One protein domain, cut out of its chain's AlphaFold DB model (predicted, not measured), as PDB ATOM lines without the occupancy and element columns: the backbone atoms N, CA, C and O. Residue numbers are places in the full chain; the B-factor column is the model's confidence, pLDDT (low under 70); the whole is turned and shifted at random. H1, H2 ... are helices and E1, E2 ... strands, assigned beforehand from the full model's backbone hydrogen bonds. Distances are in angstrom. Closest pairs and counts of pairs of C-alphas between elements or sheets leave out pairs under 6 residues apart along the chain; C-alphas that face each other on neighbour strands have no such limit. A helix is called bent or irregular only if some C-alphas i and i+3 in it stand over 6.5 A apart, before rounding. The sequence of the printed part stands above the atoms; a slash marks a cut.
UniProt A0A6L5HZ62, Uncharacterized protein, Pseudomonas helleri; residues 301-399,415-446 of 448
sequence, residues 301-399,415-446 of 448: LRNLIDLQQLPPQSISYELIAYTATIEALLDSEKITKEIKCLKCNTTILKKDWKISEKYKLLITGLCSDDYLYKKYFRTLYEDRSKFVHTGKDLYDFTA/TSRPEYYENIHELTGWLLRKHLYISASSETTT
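AT A GLANCE: This is residues 301 to 399 and 415 to 446 of the 448 residues of an uncharacterized protein of Pseudomonas helleri (UniProt A0A6L5HZ62). A two-stranded hairpin, E1 and E2, makes a long arm at one side of a loose group of helices, in which the helical hairpin H3 and H4 crosses H2 and H5. Short H1 folds back on H2, and residues 439 to 446, of which 439 to 444 belong to H5, stick out. The printed part has 131 residues, mostly helix, in the order H1 H2 E1 E2 H3 H4 H5; the strands are antiparallel. It is loose, with a radius of gyration of the C-alphas of 18.1 A, and flat, spanning 56 by 50 by 26 A.

IN THESE COORDINATES: Find C-alpha 334 at (35.908, -58.112, -18.264); there E1, residues 334 to 340, begins its 18.6 A, and E2, residues 347 to 353, spans 18.3 A. Before them stand H1, residues 301 to 306, 8.7 A, and H2, residues 312 to 328, 25.6 A and only just irregular, C-alphas 313 and 316 being 6.53 A apart. After them come H3, residues 355 to 367, 18.0 A; H4, residues 371 to 390, 28.8 A; and H5, residues 424 to 444, 31.0 A, ending at C-alpha 444, (30.888, -66.883, 11.239).

HOW THE PARTS SIT: Look across the hairpin E1 and E2, antiparallel at 147 degrees: N 337 and O 350, 2.8 A apart, are within hydrogen-bond range. A tight link leads to H3, which forms a helical hairpin with H4 at a shallow tilt of 21 degrees, closest at the C-alphas of Cys 367 and Tyr 373, 6.9 A. The hub, H2, touches H4 with residues 319 to 323 alone, closest at the C-alphas of Ile 320 and Arg 384, 6.0 A. H2 and H5 run the same way at 20 degrees, a shallow tilt; their closest C-alphas, Tyr 322 and Thr 428, are 6.4 A apart. H1 touches H2, closest at the C-alphas of Leu 301 and Glu 318, 5.8 A. Every O i to N i+4 pair is within hydrogen-bond range in H1 and H3, against 10 of 13 in H2, 14 of 16 in H4 and 15 of 17 in H5.

THE WHOLE: The farthest C-alphas, Leu 307 and Cys 344, are 58.5 A apart. Residues 400 to 414 are not printed; C-alphas 399 and 415 stand 11.2 A apart across this cut. Of the links printed whole, none is long. Mean pLDDT of the printed part is 70.6, with 54 residues under 70, among them 385 to 399.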
ATOM      1  N   LEU A 301      22.854 -36.160  -0.686       90.00
ATOM      2  CA  LEU A 301      22.274 -35.370  -1.777       90.00
ATOM      3  C   LEU A 301      20.763 -35.194  -1.606       90.00
ATOM      4  O   LEU A 301      20.282 -34.066  -1.715       90.00
ATOM      5  N   ARG A 302      20.038 -36.269  -1.267       89.38
ATOM      6  CA  ARG A 302      18.604 -36.201  -0.950       89.38
ATOM      7  C   ARG A 302      18.329 -35.184   0.150       89.38
ATOM      8  O   ARG A 302      17.515 -34.287  -0.036       89.38
ATOM      9  N   ASN A 303      19.045 -35.284   1.271       90.62
ATOM     10  CA  ASN A 303      18.868 -34.374   2.400       90.62
ATOM     11  C   ASN A 303      19.120 -32.907   2.003       90.62
ATOM     12  O   ASN A 303      18.370 -32.023   2.407       90.62
ATOM     13  N   LEU A 304      20.131 -32.632   1.174       88.50
ATOM     14  CA  LEU A 304      20.379 -31.281   0.660       88.50
ATOM     15  C   LEU A 304      19.269 -30.778  -0.279       88.50
ATOM     16  O   LEU A 304      18.934 -29.593  -0.242       88.50
ATOM     17  N   ILE A 305      18.699 -31.653  -1.115       84.81
ATOM     18  CA  ILE A 305      17.567 -31.330  -1.999       84.81
ATOM     19  C   ILE A 305      16.313 -31.028  -1.167       84.81
ATOM     20  O   ILE A 305      15.646 -30.024  -1.412       84.81
ATOM     21  N   ASP A 306      16.019 -31.848  -0.157       86.44
ATOM     22  CA  ASP A 306      14.862 -31.672   0.728       86.44
ATOM     23  C   ASP A 306      14.965 -30.387   1.562       86.44
ATOM     24  O   ASP A 306      13.972 -29.685   1.760       86.44
ATOM     25  N   LEU A 307      16.183 -30.021   1.978       86.94
ATOM     26  CA  LEU A 307      16.487 -28.744   2.633       86.94
ATOM     27  C   LEU A 307      16.550 -27.551   1.662       86.94
ATOM     28  O   LEU A 307      16.858 -26.442   2.093       86.94
ATOM     29  N   GLN A 308      16.278 -27.758   0.368       83.88
ATOM     30  CA  GLN A 308      16.339 -26.741  -0.692       83.88
ATOM     31  C   GLN A 308      17.720 -26.078  -0.852       83.88
ATOM     32  O   GLN A 308      17.838 -24.996  -1.425       83.88
ATOM     33  N   GLN A 309      18.781 -26.727  -0.368       86.62
ATOM     34  CA  GLN A 309      20.165 -26.269  -0.530       86.62
ATOM     35  C   GLN A 309      20.732 -26.649  -1.898       86.62
ATOM     36  O   GLN A 309      21.663 -26.011  -2.388       86.62
ATOM     37  N   LEU A 310      20.161 -27.679  -2.524       77.19
ATOM     38  CA  LEU A 310      20.441 -28.057  -3.898       77.19
ATOM     39  C   LEU A 310      19.200 -27.889  -4.775       77.19
ATOM     40  O   LEU A 310      18.078 -28.143  -4.329       77.19
ATOM     41  N   PRO A 311      19.383 -27.500  -6.046       72.06
ATOM     42  CA  PRO A 311      18.272 -27.396  -6.973       72.06
ATOM     43  C   PRO A 311      17.728 -28.804  -7.304       72.06
ATOM     44  O   PRO A 311      18.515 -29.760  -7.315       72.06
ATOM     45  N   PRO A 312      16.427 -28.960  -7.639       70.25
ATOM     46  CA  PRO A 312      15.816 -30.252  -7.992       70.25
ATOM     47  C   PRO A 312      16.538 -30.990  -9.125       70.25
ATOM     48  O   PRO A 312      16.460 -32.209  -9.238       70.25
ATOM     49  N   GLN A 313      17.301 -30.257  -9.936       71.12
ATOM     50  CA  GLN A 313      18.179 -30.798 -10.960       71.12
ATOM     51  C   GLN A 313      19.185 -31.832 -10.413       71.12
ATOM     52  O   GLN A 313      19.693 -32.690 -11.142       71.12
ATOM     53  N   SER A 314      19.485 -31.751  -9.120       74.81
ATOM     54  CA  SER A 314      20.465 -32.602  -8.454       74.81
ATOM     55  C   SER A 314      19.963 -34.029  -8.218       74.81
ATOM     56  O   SER A 314      20.773 -34.914  -7.951       74.81
ATOM     57  N   ILE A 315      18.661 -34.281  -8.416       77.38
ATOM     58  CA  ILE A 315      18.037 -35.614  -8.343       77.38
ATOM     59  C   ILE A 315      18.761 -36.622  -9.245       77.38
ATOM     60  O   ILE A 315      18.919 -37.784  -8.881       77.38
ATOM     61  N   SER A 316      19.263 -36.184 -10.403       70.81
ATOM     62  CA  SER A 316      20.044 -37.046 -11.296       70.81
ATOM     63  C   SER A 316      21.266 -37.647 -10.593       70.81
ATOM     64  O   SER A 316      21.530 -38.841 -10.717       70.81
ATOM     65  N   TYR A 317      22.003 -36.834  -9.833       76.00
ATOM     66  CA  TYR A 317      23.208 -37.274  -9.130       76.00
ATOM     67  C   TYR A 317      22.874 -38.219  -7.976       76.00
ATOM     68  O   TYR A 317      23.555 -39.227  -7.803       76.00
ATOM     69  N   GLU A 318      21.779 -37.957  -7.258       85.50
ATOM     70  CA  GLU A 318      21.254 -38.868  -6.238       85.50
ATOM     71  C   GLU A 318      20.928 -40.253  -6.833       85.50
ATOM     72  O   GLU A 318      21.387 -41.280  -6.331       85.50
ATOM     73  N   LEU A 319      20.183 -40.304  -7.944       82.56
ATOM     74  CA  LEU A 319      19.803 -41.566  -8.595       82.56
ATOM     75  C   LEU A 319      21.018 -42.348  -9.127       82.56
ATOM     76  O   LEU A 319      21.052 -43.586  -9.076       82.56
ATOM     77  N   ILE A 320      22.037 -41.636  -9.617       82.25
ATOM     78  CA  ILE A 320      23.311 -42.238 -10.030       82.25
ATOM     79  C   ILE A 320      24.025 -42.848  -8.827       82.25
ATOM     80  O   ILE A 320      24.527 -43.964  -8.947       82.25
ATOM     81  N   ALA A 321      24.033 -42.171  -7.677       85.44
ATOM     82  CA  ALA A 321      24.656 -42.672  -6.457       85.44
ATOM     83  C   ALA A 321      24.018 -43.997  -5.992       85.44
ATOM     84  O   ALA A 321      24.731 -44.963  -5.710       85.44
ATOM     85  N   TYR A 322      22.686 -44.124  -6.035       88.56
ATOM     86  CA  TYR A 322      22.010 -45.394  -5.724       88.56
ATOM     87  C   TYR A 322      22.300 -46.506  -6.738       88.56
ATOM     88  O   TYR A 322      22.456 -47.667  -6.365       88.56
ATOM     89  N   THR A 323      22.441 -46.178  -8.024       86.81
ATOM     90  CA  THR A 323      22.857 -47.178  -9.021       86.81
ATOM     91  C   THR A 323      24.301 -47.625  -8.776       86.81
ATOM     92  O   THR A 323      24.582 -48.823  -8.758       86.81
ATOM     93  N   ALA A 324      25.204 -46.669  -8.533       84.31
ATOM     94  CA  ALA A 324      26.620 -46.904  -8.267       84.31
ATOM     95  C   ALA A 324      26.847 -47.713  -6.980       84.31
ATOM     96  O   ALA A 324      27.780 -48.508  -6.918       84.31
ATOM     97  N   THR A 325      25.966 -47.557  -5.988       90.75
ATOM     98  CA  THR A 325      25.932 -48.377  -4.770       90.75
ATOM     99  C   THR A 325      25.886 -49.864  -5.110       90.75
ATOM    100  O   THR A 325      26.700 -50.640  -4.617       90.75
ATOM    101  N   ILE A 326      24.966 -50.265  -5.988       89.75
ATOM    102  CA  ILE A 326      24.812 -51.663  -6.392       89.75
ATOM    103  C   ILE A 326      25.937 -52.082  -7.342       89.75
ATOM    104  O   ILE A 326      26.477 -53.171  -7.190       89.75
ATOM    105  N   GLU A 327      26.328 -51.225  -8.296       86.25
ATOM    106  CA  GLU A 327      27.432 -51.519  -9.224       86.25
ATOM    107  C   GLU A 327      28.756 -51.798  -8.495       86.25
ATOM    108  O   GLU A 327      29.514 -52.648  -8.952       86.25
ATOM    109  N   ALA A 328      29.010 -51.143  -7.357       86.75
ATOM    110  CA  ALA A 328      30.208 -51.361  -6.547       86.75
ATOM    111  C   ALA A 328      30.304 -52.777  -5.952       86.75
ATOM    112  O   ALA A 328      31.411 -53.253  -5.736       86.75
ATOM    113  N   LEU A 329      29.171 -53.457  -5.730       84.25
ATOM    114  CA  LEU A 329      29.118 -54.842  -5.238       84.25
ATOM    115  C   LEU A 329      29.283 -55.882  -6.354       84.25
ATOM    116  O   LEU A 329      29.336 -57.084  -6.096       84.25
ATOM    117  N   LEU A 330      29.277 -55.450  -7.617       82.94
ATOM    118  CA  LEU A 330      29.370 -56.355  -8.751       82.94
ATOM    119  C   LEU A 330      30.831 -56.547  -9.135       82.94
ATOM    120  O   LEU A 330      31.549 -55.590  -9.409       82.94
ATOM    121  N   ASP A 331      31.231 -57.808  -9.276       65.75
ATOM    122  CA  ASP A 331      32.513 -58.145  -9.878       65.75
ATOM    123  C   ASP A 331      32.639 -57.487 -11.269       65.75
ATOM    124  O   ASP A 331      31.838 -57.719 -12.190       65.75
ATOM    125  N   SER A 332      33.669 -56.656 -11.401       61.28
ATOM    126  CA  SER A 332      33.949 -55.843 -12.573       61.28
ATOM    127  C   SER A 332      34.894 -56.543 -13.567       61.28
ATOM    128  O   SER A 332      35.448 -55.916 -14.461       61.28
ATOM    129  N   GLU A 333      35.131 -57.848 -13.459       60.41
ATOM    130  CA  GLU A 333      35.954 -58.549 -14.443       60.41
ATOM    131  C   GLU A 333      35.370 -58.462 -15.869       60.41
ATOM    132  O   GLU A 333      34.167 -58.623 -16.119       60.41
ATOM    133  N   LYS A 334      36.254 -58.184 -16.838       58.50
ATOM    134  CA  LYS A 334      35.908 -58.112 -18.264       58.50
ATOM    135  C   LYS A 334      35.745 -59.522 -18.810       58.50
ATOM    136  O   LYS A 334      36.689 -60.305 -18.772       58.50
ATOM    137  N   ILE A 335      34.600 -59.804 -19.423       62.12
ATOM    138  CA  ILE A 335      34.417 -61.043 -20.177       62.12
ATOM    139  C   ILE A 335      34.718 -60.802 -21.652       62.12
ATOM    140  O   ILE A 335      34.393 -59.755 -22.220       62.12
ATOM    141  N   THR A 336      35.335 -61.787 -22.290       67.50
ATOM    142  CA  THR A 336      35.541 -61.771 -23.737       67.50
ATOM    143  C   THR A 336      34.339 -62.440 -24.390       67.50
ATOM    144  O   THR A 336      34.072 -63.612 -24.143       67.50
ATOM    145  N   LYS A 337      33.589 -61.692 -25.199       69.25
ATOM    146  CA  LYS A 337      32.509 -62.225 -26.030       69.25
ATOM    147  C   LYS A 337      32.981 -62.391 -27.462       69.25
ATOM    148  O   LYS A 337      33.612 -61.501 -28.031       69.25
ATOM    149  N   GLU A 338      32.608 -63.514 -28.051       76.62
ATOM    150  CA  GLU A 338      32.739 -63.750 -29.480       76.62
ATOM    151  C   GLU A 338      31.600 -63.044 -30.213       76.62
ATOM    152  O   GLU A 338      30.424 -63.336 -30.001       76.62
ATOM    153  N   ILE A 339      31.942 -62.090 -31.074       78.69
ATOM    154  CA  ILE A 339      30.989 -61.398 -31.937       78.69
ATOM    155  C   ILE A 339      31.383 -61.687 -33.372       78.69
ATOM    156  O   ILE A 339      32.513 -61.429 -33.775       78.69
ATOM    157  N   LYS A 340      30.456 -62.199 -34.174       76.31
ATOM    158  CA  LYS A 340      30.714 -62.376 -35.603       76.31
ATOM    159  C   LYS A 340      30.590 -61.039 -36.320       76.31
ATOM    160  O   LYS A 340      29.579 -60.350 -36.196       76.31
ATOM    161  N   CYS A 341      31.611 -60.677 -37.091       63.00
ATOM    162  CA  CYS A 341      31.525 -59.552 -38.008       63.00
ATOM    163  C   CYS A 341      30.419 -59.824 -39.032       63.00
ATOM    164  O   CYS A 341      30.528 -60.756 -39.824       63.00
ATOM    165  N   LEU A 342      29.387 -58.980 -39.069       65.06
ATOM    166  CA  LEU A 342      28.262 -59.113 -40.005       65.06
ATOM    167  C   LEU A 342      28.686 -59.069 -41.485       65.06
ATOM    168  O   LEU A 342      27.925 -59.492 -42.348       65.06
ATOM    169  N   LYS A 343      29.887 -58.556 -41.788       75.50
ATOM    170  CA  LYS A 343      30.363 -58.311 -43.157       75.50
ATOM    171  C   LYS A 343      31.295 -59.398 -43.703       75.50
ATOM    172  O   LYS A 343      31.259 -59.676 -44.893       75.50
ATOM    173  N   CYS A 344      32.132 -59.996 -42.855       85.12
ATOM    174  CA  CYS A 344      33.114 -61.014 -43.264       85.12
ATOM    175  C   CYS A 344      33.037 -62.310 -42.448       85.12
ATOM    176  O   CYS A 344      33.855 -63.204 -42.638       85.12
ATOM    177  N   ASN A 345      32.068 -62.421 -41.532       77.31
ATOM    178  CA  ASN A 345      31.824 -63.577 -40.668       77.31
ATOM    179  C   ASN A 345      33.003 -63.978 -39.760       77.31
ATOM    180  O   ASN A 345      32.945 -64.998 -39.076       77.31
ATOM    181  N   THR A 346      34.065 -63.169 -39.722       82.00
ATOM    182  CA  THR A 346      35.207 -63.351 -38.830       82.00
ATOM    183  C   THR A 346      34.770 -63.146 -37.384       82.00
ATOM    184  O   THR A 346      34.084 -62.168 -37.071       82.00
ATOM    185  N   THR A 347      35.167 -64.060 -36.503       80.75
ATOM    186  CA  THR A 347      34.934 -63.933 -35.064       80.75
ATOM    187  C   THR A 347      35.842 -62.845 -34.499       80.75
ATOM    188  O   THR A 347      37.065 -62.938 -34.566       80.75
ATOM    189  N   ILE A 348      35.235 -61.805 -33.944       79.44
ATOM    190  CA  ILE A 348      35.900 -60.716 -33.240       79.44
ATOM    191  C   ILE A 348      35.709 -60.955 -31.746       79.44
ATOM    192  O   ILE A 348      34.585 -61.068 -31.258       79.44
ATOM    193  N   LEU A 349      36.816 -61.005 -31.012       74.62
ATOM    194  CA  LEU A 349      36.802 -61.054 -29.556       74.62
ATOM    195  C   LEU A 349      36.604 -59.640 -29.009       74.62
ATOM    196  O   LEU A 349      37.516 -58.814 -29.052       74.62
ATOM    197  N   LYS A 350      35.410 -59.348 -28.491       68.25
ATOM    198  CA  LYS A 350      35.106 -58.068 -27.850       68.25
ATOM    199  C   LYS A 350      35.110 -58.236 -26.337       68.25
ATOM    200  O   LYS A 350      34.386 -59.066 -25.793       68.25
ATOM    201  N   LYS A 351      35.911 -57.425 -25.648       55.94
ATOM    202  CA  LYS A 351      35.864 -57.321 -24.186       55.94
ATOM    203  C   LYS A 351      34.658 -56.468 -23.803       55.94
ATOM    204  O   LYS A 351      34.665 -55.270 -24.071       55.94
ATOM    205  N   ASP A 352      33.653 -57.082 -23.191       57.78
ATOM    206  CA  ASP A 352      32.451 -56.403 -22.708       57.78
ATOM    207  C   ASP A 352      32.313 -56.580 -21.192       57.78
ATOM    208  O   ASP A 352      32.658 -57.611 -20.613       57.78
ATOM    209  N   TRP A 353      31.765 -55.556 -20.547       57.88
ATOM    210  CA  TRP A 353      31.404 -55.600 -19.136       57.88
ATOM    211  C   TRP A 353      29.994 -56.188 -19.012       57.88
ATOM    212  O   TRP A 353      29.060 -55.696 -19.644       57.88
ATOM    213  N   LYS A 354      29.798 -57.237 -18.202       65.12
ATOM    214  CA  LYS A 354      28.477 -57.882 -18.016       65.12
ATOM    215  C   LYS A 354      27.611 -57.191 -16.942       65.12
ATOM    216  O   LYS A 354      26.766 -57.842 -16.333       65.12
ATOM    217  N   ILE A 355      27.828 -55.896 -16.695       69.56
ATOM    218  CA  ILE A 355      27.288 -55.175 -15.525       69.56
ATOM    219  C   ILE A 355      25.760 -55.251 -15.475       69.56
ATOM    220  O   ILE A 355      25.220 -55.594 -14.435       69.56
ATOM    221  N   SER A 356      25.060 -55.047 -16.592       68.62
ATOM    222  CA  SER A 356      23.589 -55.037 -16.618       68.62
ATOM    223  C   SER A 356      22.947 -56.371 -16.221       68.62
ATOM    224  O   SER A 356      21.969 -56.391 -15.479       68.62
ATOM    225  N   GLU A 357      23.486 -57.500 -16.682       73.31
ATOM    226  CA  GLU A 357      22.972 -58.820 -16.300       73.31
ATOM    227  C   GLU A 357      23.406 -59.201 -14.883       73.31
ATOM    228  O   GLU A 357      22.600 -59.746 -14.138       73.31
ATOM    229  N   LYS A 358      24.640 -58.869 -14.472       78.31
ATOM    230  CA  LYS A 358      25.088 -59.069 -13.083       78.31
ATOM    231  C   LYS A 358      24.224 -58.263 -12.101       78.31
ATOM    232  O   LYS A 358      23.807 -58.804 -11.087       78.31
ATOM    233  N   TYR A 359      23.871 -57.028 -12.454       83.44
ATOM    234  CA  TYR A 359      22.981 -56.153 -11.690       83.44
ATOM    235  C   TYR A 359      21.593 -56.777 -11.510       83.44
ATOM    236  O   TYR A 359      21.107 -56.920 -10.389       83.44
ATOM    237  N   LYS A 360      20.974 -57.239 -12.607       76.06
ATOM    238  CA  LYS A 360      19.670 -57.924 -12.560       76.06
ATOM    239  C   LYS A 360      19.712 -59.208 -11.734       76.06
ATOM    240  O   LYS A 360      18.771 -59.478 -10.989       76.06
ATOM    241  N   LEU A 361      20.771 -60.006 -11.883       79.75
ATOM    242  CA  LEU A 361      20.940 -61.256 -11.144       79.75
ATOM    243  C   LEU A 361      21.141 -61.002  -9.650       79.75
ATOM    244  O   LEU A 361      20.527 -61.705  -8.856       79.75
ATOM    245  N   LEU A 362      21.922 -59.983  -9.273       82.50
ATOM    246  CA  LEU A 362      22.100 -59.591  -7.873       82.50
ATOM    247  C   LEU A 362      20.756 -59.221  -7.238       82.50
ATOM    248  O   LEU A 362      20.399 -59.770  -6.199       82.50
ATOM    249  N   ILE A 363      19.981 -58.353  -7.896       79.19
ATOM    250  CA  ILE A 363      18.648 -57.961  -7.416       79.19
ATOM    251  C   ILE A 363      17.742 -59.184  -7.308       79.19
ATOM    252  O   ILE A 363      17.108 -59.392  -6.284       79.19
ATOM    253  N   THR A 364      17.699 -60.030  -8.338       75.12
ATOM    254  CA  THR A 364      16.829 -61.216  -8.333       75.12
ATOM    255  C   THR A 364      17.210 -62.194  -7.219       75.12
ATOM    256  O   THR A 364      16.327 -62.717  -6.547       75.12
ATOM    257  N   GLY A 365      18.510 -62.405  -6.996       74.81
ATOM    258  CA  GLY A 365      19.019 -63.281  -5.942       74.81
ATOM    259  C   GLY A 365      18.724 -62.767  -4.533       74.81
ATOM    260  O   GLY A 365      18.434 -63.567  -3.649       74.81
ATOM    261  N   LEU A 366      18.747 -61.447  -4.321       73.56
ATOM    262  CA  LEU A 366      18.458 -60.840  -3.019       73.56
ATOM    263  C   LEU A 366      16.959 -60.618  -2.770       73.56
ATOM    264  O   LEU A 366      16.543 -60.618  -1.617       73.56
ATOM    265  N   CYS A 367      16.135 -60.443  -3.805       66.06
ATOM    266  CA  CYS A 367      14.727 -60.053  -3.665       66.06
ATOM    267  C   CYS A 367      13.711 -61.197  -3.746       66.06
ATOM    268  O   CYS A 367      12.526 -60.894  -3.749       66.06
ATOM    269  N   SER A 368      14.124 -62.468  -3.854       61.03
ATOM    270  CA  SER A 368      13.207 -63.632  -3.878       61.03
ATOM    271  C   SER A 368      11.939 -63.382  -4.722       61.03
ATOM    272  O   SER A 368      10.816 -63.424  -4.238       61.03
ATOM    273  N   ASP A 369      12.145 -63.052  -6.001       56.19
ATOM    274  CA  ASP A 369      11.105 -62.746  -6.996       56.19
ATOM    275  C   ASP A 369      10.146 -61.568  -6.719       56.19
ATOM    276  O   ASP A 369       9.187 -61.397  -7.476       56.19
ATOM    277  N   ASP A 370      10.436 -60.675  -5.767       60.78
ATOM    278  CA  ASP A 370       9.607 -59.488  -5.529       60.78
ATOM    279  C   ASP A 370       9.520 -58.580  -6.778       60.78
ATOM    280  O   ASP A 370      10.505 -58.038  -7.308       60.78
ATOM    281  N   TYR A 371       8.286 -58.431  -7.270       64.62
ATOM    282  CA  TYR A 371       7.939 -57.668  -8.462       64.62
ATOM    283  C   TYR A 371       8.288 -56.178  -8.336       64.62
ATOM    284  O   TYR A 371       8.689 -55.576  -9.334       64.62
ATOM    285  N   LEU A 372       8.175 -55.576  -7.145       59.81
ATOM    286  CA  LEU A 372       8.429 -54.147  -6.938       59.81
ATOM    287  C   LEU A 372       9.905 -53.807  -7.156       59.81
ATOM    288  O   LEU A 372      10.224 -52.850  -7.866       59.81
ATOM    289  N   TYR A 373      10.810 -54.643  -6.648       66.19
ATOM    290  CA  TYR A 373      12.251 -54.461  -6.830       66.19
ATOM    291  C   TYR A 373      12.642 -54.607  -8.303       66.19
ATOM    292  O   TYR A 373      13.348 -53.756  -8.850       66.19
ATOM    293  N   LYS A 374      12.112 -55.622  -9.000       66.19
ATOM    294  CA  LYS A 374      12.326 -55.782 -10.450       66.19
ATOM    295  C   LYS A 374      11.758 -54.608 -11.251       66.19
ATOM    296  O   LYS A 374      12.396 -54.165 -12.207       66.19
ATOM    297  N   LYS A 375      10.577 -54.106 -10.874       69.62
ATOM    298  CA  LYS A 375       9.903 -52.977 -11.530       69.62
ATOM    299  C   LYS A 375      10.741 -51.703 -11.427       69.62
ATOM    300  O   LYS A 375      10.944 -51.042 -12.442       69.62
ATOM    301  N   TYR A 376      11.239 -51.370 -10.238       74.06
ATOM    302  CA  TYR A 376      11.866 -50.071  -9.991       74.06
ATOM    303  C   TYR A 376      13.370 -50.036 -10.288       74.06
ATOM    304  O   TYR A 376      13.829 -49.100 -10.945       74.06
ATOM    305  N   PHE A 377      14.138 -51.069  -9.927       77.38
ATOM    306  CA  PHE A 377      15.584 -51.073 -10.189       77.38
ATOM    307  C   PHE A 377      15.938 -51.229 -11.666       77.38
ATOM    308  O   PHE A 377      16.968 -50.725 -12.115       77.38
ATOM    309  N   ARG A 378      15.078 -51.883 -12.456       76.50
ATOM    310  CA  ARG A 378      15.262 -51.935 -13.908       76.50
ATOM    311  C   ARG A 378      15.198 -50.536 -14.515       76.50
ATOM    312  O   ARG A 378      16.089 -50.171 -15.277       76.50
ATOM    313  N   THR A 379      14.160 -49.768 -14.187       71.00
ATOM    314  CA  THR A 379      13.995 -48.412 -14.719       71.00
ATOM    315  C   THR A 379      15.088 -47.480 -14.205       71.00
ATOM    316  O   THR A 379      15.654 -46.749 -15.011       71.00
ATOM    317  N   LEU A 380      15.474 -47.583 -12.925       77.69
ATOM    318  CA  LEU A 380      16.622 -46.853 -12.371       77.69
ATOM    319  C   LEU A 380      17.898 -47.078 -13.204       77.69
ATOM    320  O   LEU A 380      18.557 -46.122 -13.616       77.69
ATOM    321  N   TYR A 381      18.224 -48.342 -13.498       76.56
ATOM    322  CA  TYR A 381      19.411 -48.696 -14.279       76.56
ATOM    323  C   TYR A 381      19.335 -48.189 -15.729       76.56
ATOM    324  O   TYR A 381      20.313 -47.666 -16.272       76.56
ATOM    325  N   GLU A 382      18.167 -48.316 -16.367       70.69
ATOM    326  CA  GLU A 382      17.920 -47.804 -17.719       70.69
ATOM    327  C   GLU A 382      18.059 -46.277 -17.784       70.69
ATOM    328  O   GLU A 382      18.649 -45.757 -18.734       70.69
ATOM    329  N   ASP A 383      17.564 -45.558 -16.779       66.38
ATOM    330  CA  ASP A 383      17.668 -44.105 -16.710       66.38
ATOM    331  C   ASP A 383      19.132 -43.685 -16.528       66.38
ATOM    332  O   ASP A 383      19.643 -42.937 -17.367       66.38
ATOM    333  N   ARG A 384      19.871 -44.257 -15.562       70.38
ATOM    334  CA  ARG A 384      21.324 -44.029 -15.410       70.38
ATOM    335  C   ARG A 384      22.072 -44.242 -16.727       70.38
ATOM    336  O   ARG A 384      22.914 -43.425 -17.104       70.38
ATOM    337  N   SER A 385      21.766 -45.322 -17.448       62.03
ATOM    338  CA  SER A 385      22.377 -45.613 -18.750       62.03
ATOM    339  C   SER A 385      22.099 -44.511 -19.780       62.03
ATOM    340  O   SER A 385      23.001 -44.145 -20.534       62.03
ATOM    341  N   LYS A 386      20.883 -43.952 -19.825       58.16
ATOM    342  CA  LYS A 386      20.558 -42.832 -20.727       58.16
ATOM    343  C   LYS A 386      21.369 -41.588 -20.382       58.16
ATOM    344  O   LYS A 386      21.935 -40.989 -21.296       58.16
ATOM    345  N   PHE A 387      21.472 -41.225 -19.106       55.03
ATOM    346  CA  PHE A 387      22.232 -40.045 -18.675       55.03
ATOM    347  C   PHE A 387      23.711 -40.144 -19.048       55.03
ATOM    348  O   PHE A 387      24.237 -39.256 -19.712       55.03
ATOM    349  N   VAL A 388      24.358 -41.269 -18.730       56.12
ATOM    350  CA  VAL A 388      25.786 -41.485 -19.027       56.12
ATOM    351  C   VAL A 388      26.087 -41.419 -20.528       56.12
ATOM    352  O   VAL A 388      27.146 -40.936 -20.921       56.12
ATOM    353  N   HIS A 389      25.173 -41.892 -21.381       51.19
ATOM    354  CA  HIS A 389      25.408 -41.958 -22.827       51.19
ATOM    355  C   HIS A 389      24.924 -40.745 -23.616       51.19
ATOM    356  O   HIS A 389      25.402 -40.524 -24.727       51.19
ATOM    357  N   THR A 390      23.969 -39.980 -23.091       49.91
ATOM    358  CA  THR A 390      23.352 -38.873 -23.838       49.91
ATOM    359  C   THR A 390      23.584 -37.508 -23.207       49.91
ATOM    360  O   THR A 390      23.303 -36.508 -23.860       49.91
ATOM    361  N   GLY A 391      24.069 -37.449 -21.960       43.56
ATOM    362  CA  GLY A 391      24.214 -36.206 -21.198       43.56
ATOM    363  C   GLY A 391      22.889 -35.481 -20.942       43.56
ATOM    364  O   GLY A 391      22.904 -34.332 -20.519       43.56
ATOM    365  N   LYS A 392      21.749 -36.118 -21.242       47.28
ATOM    366  CA  LYS A 392      20.414 -35.569 -21.003       47.28
ATOM    367  C   LYS A 392      19.996 -35.849 -19.571       47.28
ATOM    368  O   LYS A 392      20.237 -36.953 -19.082       47.28
ATOM    369  N   ASP A 393      19.341 -34.871 -18.951       48.38
ATOM    370  CA  ASP A 393      18.791 -34.977 -17.603       48.38
ATOM    371  C   ASP A 393      17.977 -36.276 -17.437       48.38
ATOM    372  O   ASP A 393      17.181 -36.644 -18.306       48.38
ATOM    373  N   LEU A 394      18.203 -36.998 -16.327       52.66
ATOM    374  CA  LEU A 394      17.465 -38.229 -15.991       52.66
ATOM    375  C   LEU A 394      15.959 -37.967 -15.850       52.66
ATOM    376  O   LEU A 394      15.138 -38.851 -16.092       52.66
ATOM    377  N   TYR A 395      15.618 -36.740 -15.469       52.50
ATOM    378  CA  TYR A 395      14.280 -36.181 -15.375       52.50
ATOM    379  C   TYR A 395      14.131 -35.120 -16.479       52.50
ATOM    380  O   TYR A 395      15.022 -34.314 -16.704       52.50
ATOM    381  N   ASP A 396      13.002 -35.075 -17.178       43.28
ATOM    382  CA  ASP A 396      12.703 -33.970 -18.095       43.28
ATOM    383  C   ASP A 396      11.626 -33.099 -17.442       43.28
ATOM    384  O   ASP A 396      10.461 -33.497 -17.363       43.28
ATOM    385  N   PHE A 397      12.010 -31.909 -16.962       39.72
ATOM    386  CA  PHE A 397      11.084 -30.936 -16.355       39.72
ATOM    387  C   PHE A 397       9.975 -30.481 -17.315       39.72
ATOM    388  O   PHE A 397       8.971 -29.912 -16.883       39.72
ATOM    389  N   THR A 398      10.143 -30.726 -18.616       37.56
ATOM    390  CA  THR A 398       9.221 -30.324 -19.680       37.56
ATOM    391  C   THR A 398       8.466 -31.495 -20.313       37.56
ATOM    392  O   THR A 398       7.573 -31.267 -21.138       37.56
ATOM    393  N   ALA A 399       8.727 -32.741 -19.896       38.72
ATOM    394  CA  ALA A 399       8.067 -33.925 -20.440       38.72
ATOM    395  C   ALA A 399       6.596 -34.023 -20.005       38.72
ATOM    396  O   ALA A 399       6.226 -34.728 -19.065       38.72
ATOM    397  N   THR A 415       2.808 -33.406  -9.015       45.72
ATOM    398  CA  THR A 415       3.620 -33.856 -10.160       45.72
ATOM    399  C   THR A 415       5.056 -33.296 -10.202       45.72
ATOM    400  O   THR A 415       5.189 -32.081 -10.073       45.72
ATOM    401  N   SER A 416       6.096 -34.127 -10.457       51.12
ATOM    402  CA  SER A 416       7.399 -33.767 -11.117       51.12
ATOM    403  C   SER A 416       8.549 -34.815 -11.051       51.12
ATOM    404  O   SER A 416       9.609 -34.566 -11.620       51.12
ATOM    405  N   ARG A 417       8.395 -35.982 -10.404       63.50
ATOM    406  CA  ARG A 417       9.490 -36.957 -10.152       63.50
ATOM    407  C   ARG A 417       9.232 -38.329 -10.820       63.50
ATOM    408  O   ARG A 417       8.064 -38.635 -11.081       63.50
ATOM    409  N   PRO A 418      10.261 -39.166 -11.104       62.59
ATOM    410  CA  PRO A 418      10.053 -40.568 -11.485       62.59
ATOM    411  C   PRO A 418       9.210 -41.310 -10.440       62.59
ATOM    412  O   PRO A 418       9.363 -41.062  -9.248       62.59
ATOM    413  N   GLU A 419       8.352 -42.244 -10.867       67.38
ATOM    414  CA  GLU A 419       7.403 -42.953  -9.981       67.38
ATOM    415  C   GLU A 419       8.086 -43.612  -8.769       67.38
ATOM    416  O   GLU A 419       7.515 -43.668  -7.687       67.38
ATOM    417  N   TYR A 420       9.319 -44.088  -8.947       68.44
ATOM    418  CA  TYR A 420      10.094 -44.774  -7.914       68.44
ATOM    419  C   TYR A 420      10.910 -43.843  -7.012       68.44
ATOM    420  O   TYR A 420      11.506 -44.323  -6.051       68.44
ATOM    421  N   TYR A 421      10.993 -42.544  -7.324       77.06
ATOM    422  CA  TYR A 421      11.952 -41.641  -6.687       77.06
ATOM    423  C   TYR A 421      11.774 -41.580  -5.172       77.06
ATOM    424  O   TYR A 421      12.764 -41.661  -4.456       77.06
ATOM    425  N   GLU A 422      10.544 -41.487  -4.668       75.81
ATOM    426  CA  GLU A 422      10.324 -41.366  -3.221       75.81
ATOM    427  C   GLU A 422      10.911 -42.567  -2.465       75.81
ATOM    428  O   GLU A 422      11.628 -42.374  -1.490       75.81
ATOM    429  N   ASN A 423      10.760 -43.779  -3.006       72.44
ATOM    430  CA  ASN A 423      11.094 -45.026  -2.309       72.44
ATOM    431  C   ASN A 423      12.490 -45.574  -2.656       72.44
ATOM    432  O   ASN A 423      12.944 -46.547  -2.063       72.44
ATOM    433  N   ILE A 424      13.195 -45.011  -3.646       78.56
ATOM    434  CA  ILE A 424      14.416 -45.654  -4.166       78.56
ATOM    435  C   ILE A 424      15.549 -45.743  -3.137       78.56
ATOM    436  O   ILE A 424      16.311 -46.709  -3.138       78.56
ATOM    437  N   HIS A 425      15.643 -44.767  -2.240       84.06
ATOM    438  CA  HIS A 425      16.629 -44.733  -1.166       84.06
ATOM    439  C   HIS A 425      16.402 -45.841  -0.116       84.06
ATOM    440  O   HIS A 425      17.350 -46.525   0.283       84.06
ATOM    441  N   GLU A 426      15.143 -46.082   0.259       77.12
ATOM    442  CA  GLU A 426      14.713 -47.185   1.130       77.12
ATOM    443  C   GLU A 426      15.032 -48.530   0.480       77.12
ATOM    444  O   GLU A 426      15.780 -49.331   1.042       77.12
ATOM    445  N   LEU A 427      14.582 -48.723  -0.767       77.38
ATOM    446  CA  LEU A 427      14.800 -49.955  -1.529       77.38
ATOM    447  C   LEU A 427      16.292 -50.271  -1.720       77.38
ATOM    448  O   LEU A 427      16.704 -51.429  -1.626       77.38
ATOM    449  N   THR A 428      17.112 -49.252  -1.998       84.31
ATOM    450  CA  THR A 428      18.558 -49.423  -2.217       84.31
ATOM    451  C   THR A 428      19.278 -49.738  -0.914       84.31
ATOM    452  O   THR A 428      20.091 -50.660  -0.875       84.31
ATOM    453  N   GLY A 429      18.970 -49.013   0.166       81.69
ATOM    454  CA  GLY A 429      19.604 -49.272   1.458       81.69
ATOM    455  C   GLY A 429      19.190 -50.618   2.043       81.69
ATOM    456  O   GLY A 429      20.028 -51.308   2.621       81.69
ATOM    457  N   TRP A 430      17.950 -51.048   1.807       78.88
ATOM    458  CA  TRP A 430      17.502 -52.396   2.132       78.88
ATOM    459  C   TRP A 430      18.323 -53.467   1.408       78.88
ATOM    460  O   TRP A 430      18.865 -54.365   2.053       78.88
ATOM    461  N   LEU A 431      18.468 -53.350   0.080       78.81
ATOM    462  CA  LEU A 431      19.246 -54.293  -0.733       78.81
ATOM    463  C   LEU A 431      20.688 -54.397  -0.234       78.81
ATOM    464  O   LEU A 431      21.216 -55.500  -0.069       78.81
ATOM    465  N   LEU A 432      21.308 -53.242   0.021       85.38
ATOM    466  CA  LEU A 432      22.675 -53.154   0.512       85.38
ATOM    467  C   LEU A 432      22.816 -53.814   1.885       85.38
ATOM    468  O   LEU A 432      23.682 -54.668   2.062       85.38
ATOM    469  N   ARG A 433      21.946 -53.490   2.849       79.19
ATOM    470  CA  ARG A 433      21.988 -54.124   4.173       79.19
ATOM    471  C   ARG A 433      21.769 -55.623   4.080       79.19
ATOM    472  O   ARG A 433      22.567 -56.364   4.639       79.19
ATOM    473  N   LYS A 434      20.765 -56.087   3.334       76.44
ATOM    474  CA  LYS A 434      20.518 -57.524   3.156       76.44
ATOM    475  C   LYS A 434      21.766 -58.245   2.649       76.44
ATOM    476  O   LYS A 434      22.127 -59.288   3.188       76.44
ATOM    477  N   HIS A 435      22.458 -57.668   1.667       81.25
ATOM    478  CA  HIS A 435      23.727 -58.205   1.187       81.25
ATOM    479  C   HIS A 435      24.794 -58.261   2.293       81.25
ATOM    480  O   HIS A 435      25.405 -59.308   2.494       81.25
ATOM    481  N   LEU A 436      24.979 -57.171   3.042       82.88
ATOM    482  CA  LEU A 436      25.966 -57.088   4.122       82.88
ATOM    483  C   LEU A 436      25.695 -58.098   5.247       82.88
ATOM    484  O   LEU A 436      26.629 -58.768   5.676       82.88
ATOM    485  N   TYR A 437      24.439 -58.258   5.678       76.31
ATOM    486  CA  TYR A 437      24.042 -59.230   6.708       76.31
ATOM    487  C   TYR A 437      24.260 -60.683   6.253       76.31
ATOM    488  O   TYR A 437      24.765 -61.500   7.023       76.31
ATOM    489  N   ILE A 438      23.925 -61.021   5.000       72.19
ATOM    490  CA  ILE A 438      24.166 -62.370   4.455       72.19
ATOM    491  C   ILE A 438      25.666 -62.667   4.444       72.19
ATOM    492  O   ILE A 438      26.095 -63.688   4.982       72.19
ATOM    493  N   SER A 439      26.462 -61.761   3.874       72.44
ATOM    494  CA  SER A 439      27.914 -61.916   3.795       72.44
ATOM    495  C   SER A 439      28.537 -62.045   5.184       72.44
ATOM    496  O   SER A 439      29.345 -62.941   5.413       72.44
ATOM    497  N   ALA A 440      28.074 -61.230   6.131       67.12
ATOM    498  CA  ALA A 440      28.475 -61.284   7.525       67.12
ATOM    499  C   ALA A 440      28.208 -62.658   8.182       67.12
ATOM    500  O   ALA A 440      29.087 -63.254   8.801       67.12
ATOM    501  N   SER A 441      27.005 -63.207   8.001       63.28
ATOM    502  CA  SER A 441      26.617 -64.507   8.572       63.28
ATOM    503  C   SER A 441      27.358 -65.712   7.970       63.28
ATOM    504  O   SER A 441      27.481 -66.760   8.604       63.28
ATOM    505  N   SER A 442      27.853 -65.586   6.737       56.66
ATOM    506  CA  SER A 442      28.592 -66.663   6.071       56.66
ATOM    507  C   SER A 442      30.025 -66.826   6.588       56.66
ATOM    508  O   SER A 442      30.565 -67.925   6.528       56.66
ATOM    509  N   GLU A 443      30.618 -65.769   7.149       52.44
ATOM    510  CA  GLU A 443      31.982 -65.799   7.693       52.44
ATOM    511  C   GLU A 443      32.031 -66.441   9.088       52.44
ATOM    512  O   GLU A 443      32.971 -67.170   9.407       52.44
ATOM    513  N   THR A 444      30.975 -66.285   9.893       48.66
ATOM    514  CA  THR A 444      30.888 -66.883  11.239       48.66
ATOM    515  C   THR A 444      30.713 -68.402  11.234       48.66
ATOM    516  O   THR A 444      31.036 -69.054  12.220       48.66
ATOM    517  N   THR A 445      30.241 -68.993  10.131       40.78
ATOM    518  CA  THR A 445      30.072 -70.454  10.004       40.78
ATOM    519  C   THR A 445      31.316 -71.179   9.494       40.78
ATOM    520  O   THR A 445      31.370 -72.403   9.559       40.78
ATOM    521  N   THR A 446      32.320 -70.452   9.001       36.47
ATOM    522  CA  THR A 446      33.599 -71.025   8.546       36.47
ATOM    523  C   THR A 446      34.684 -71.070   9.624       36.47
ATOM    524  O   THR A 446      35.712 -71.708   9.409       36.47
TER     525      THR A 446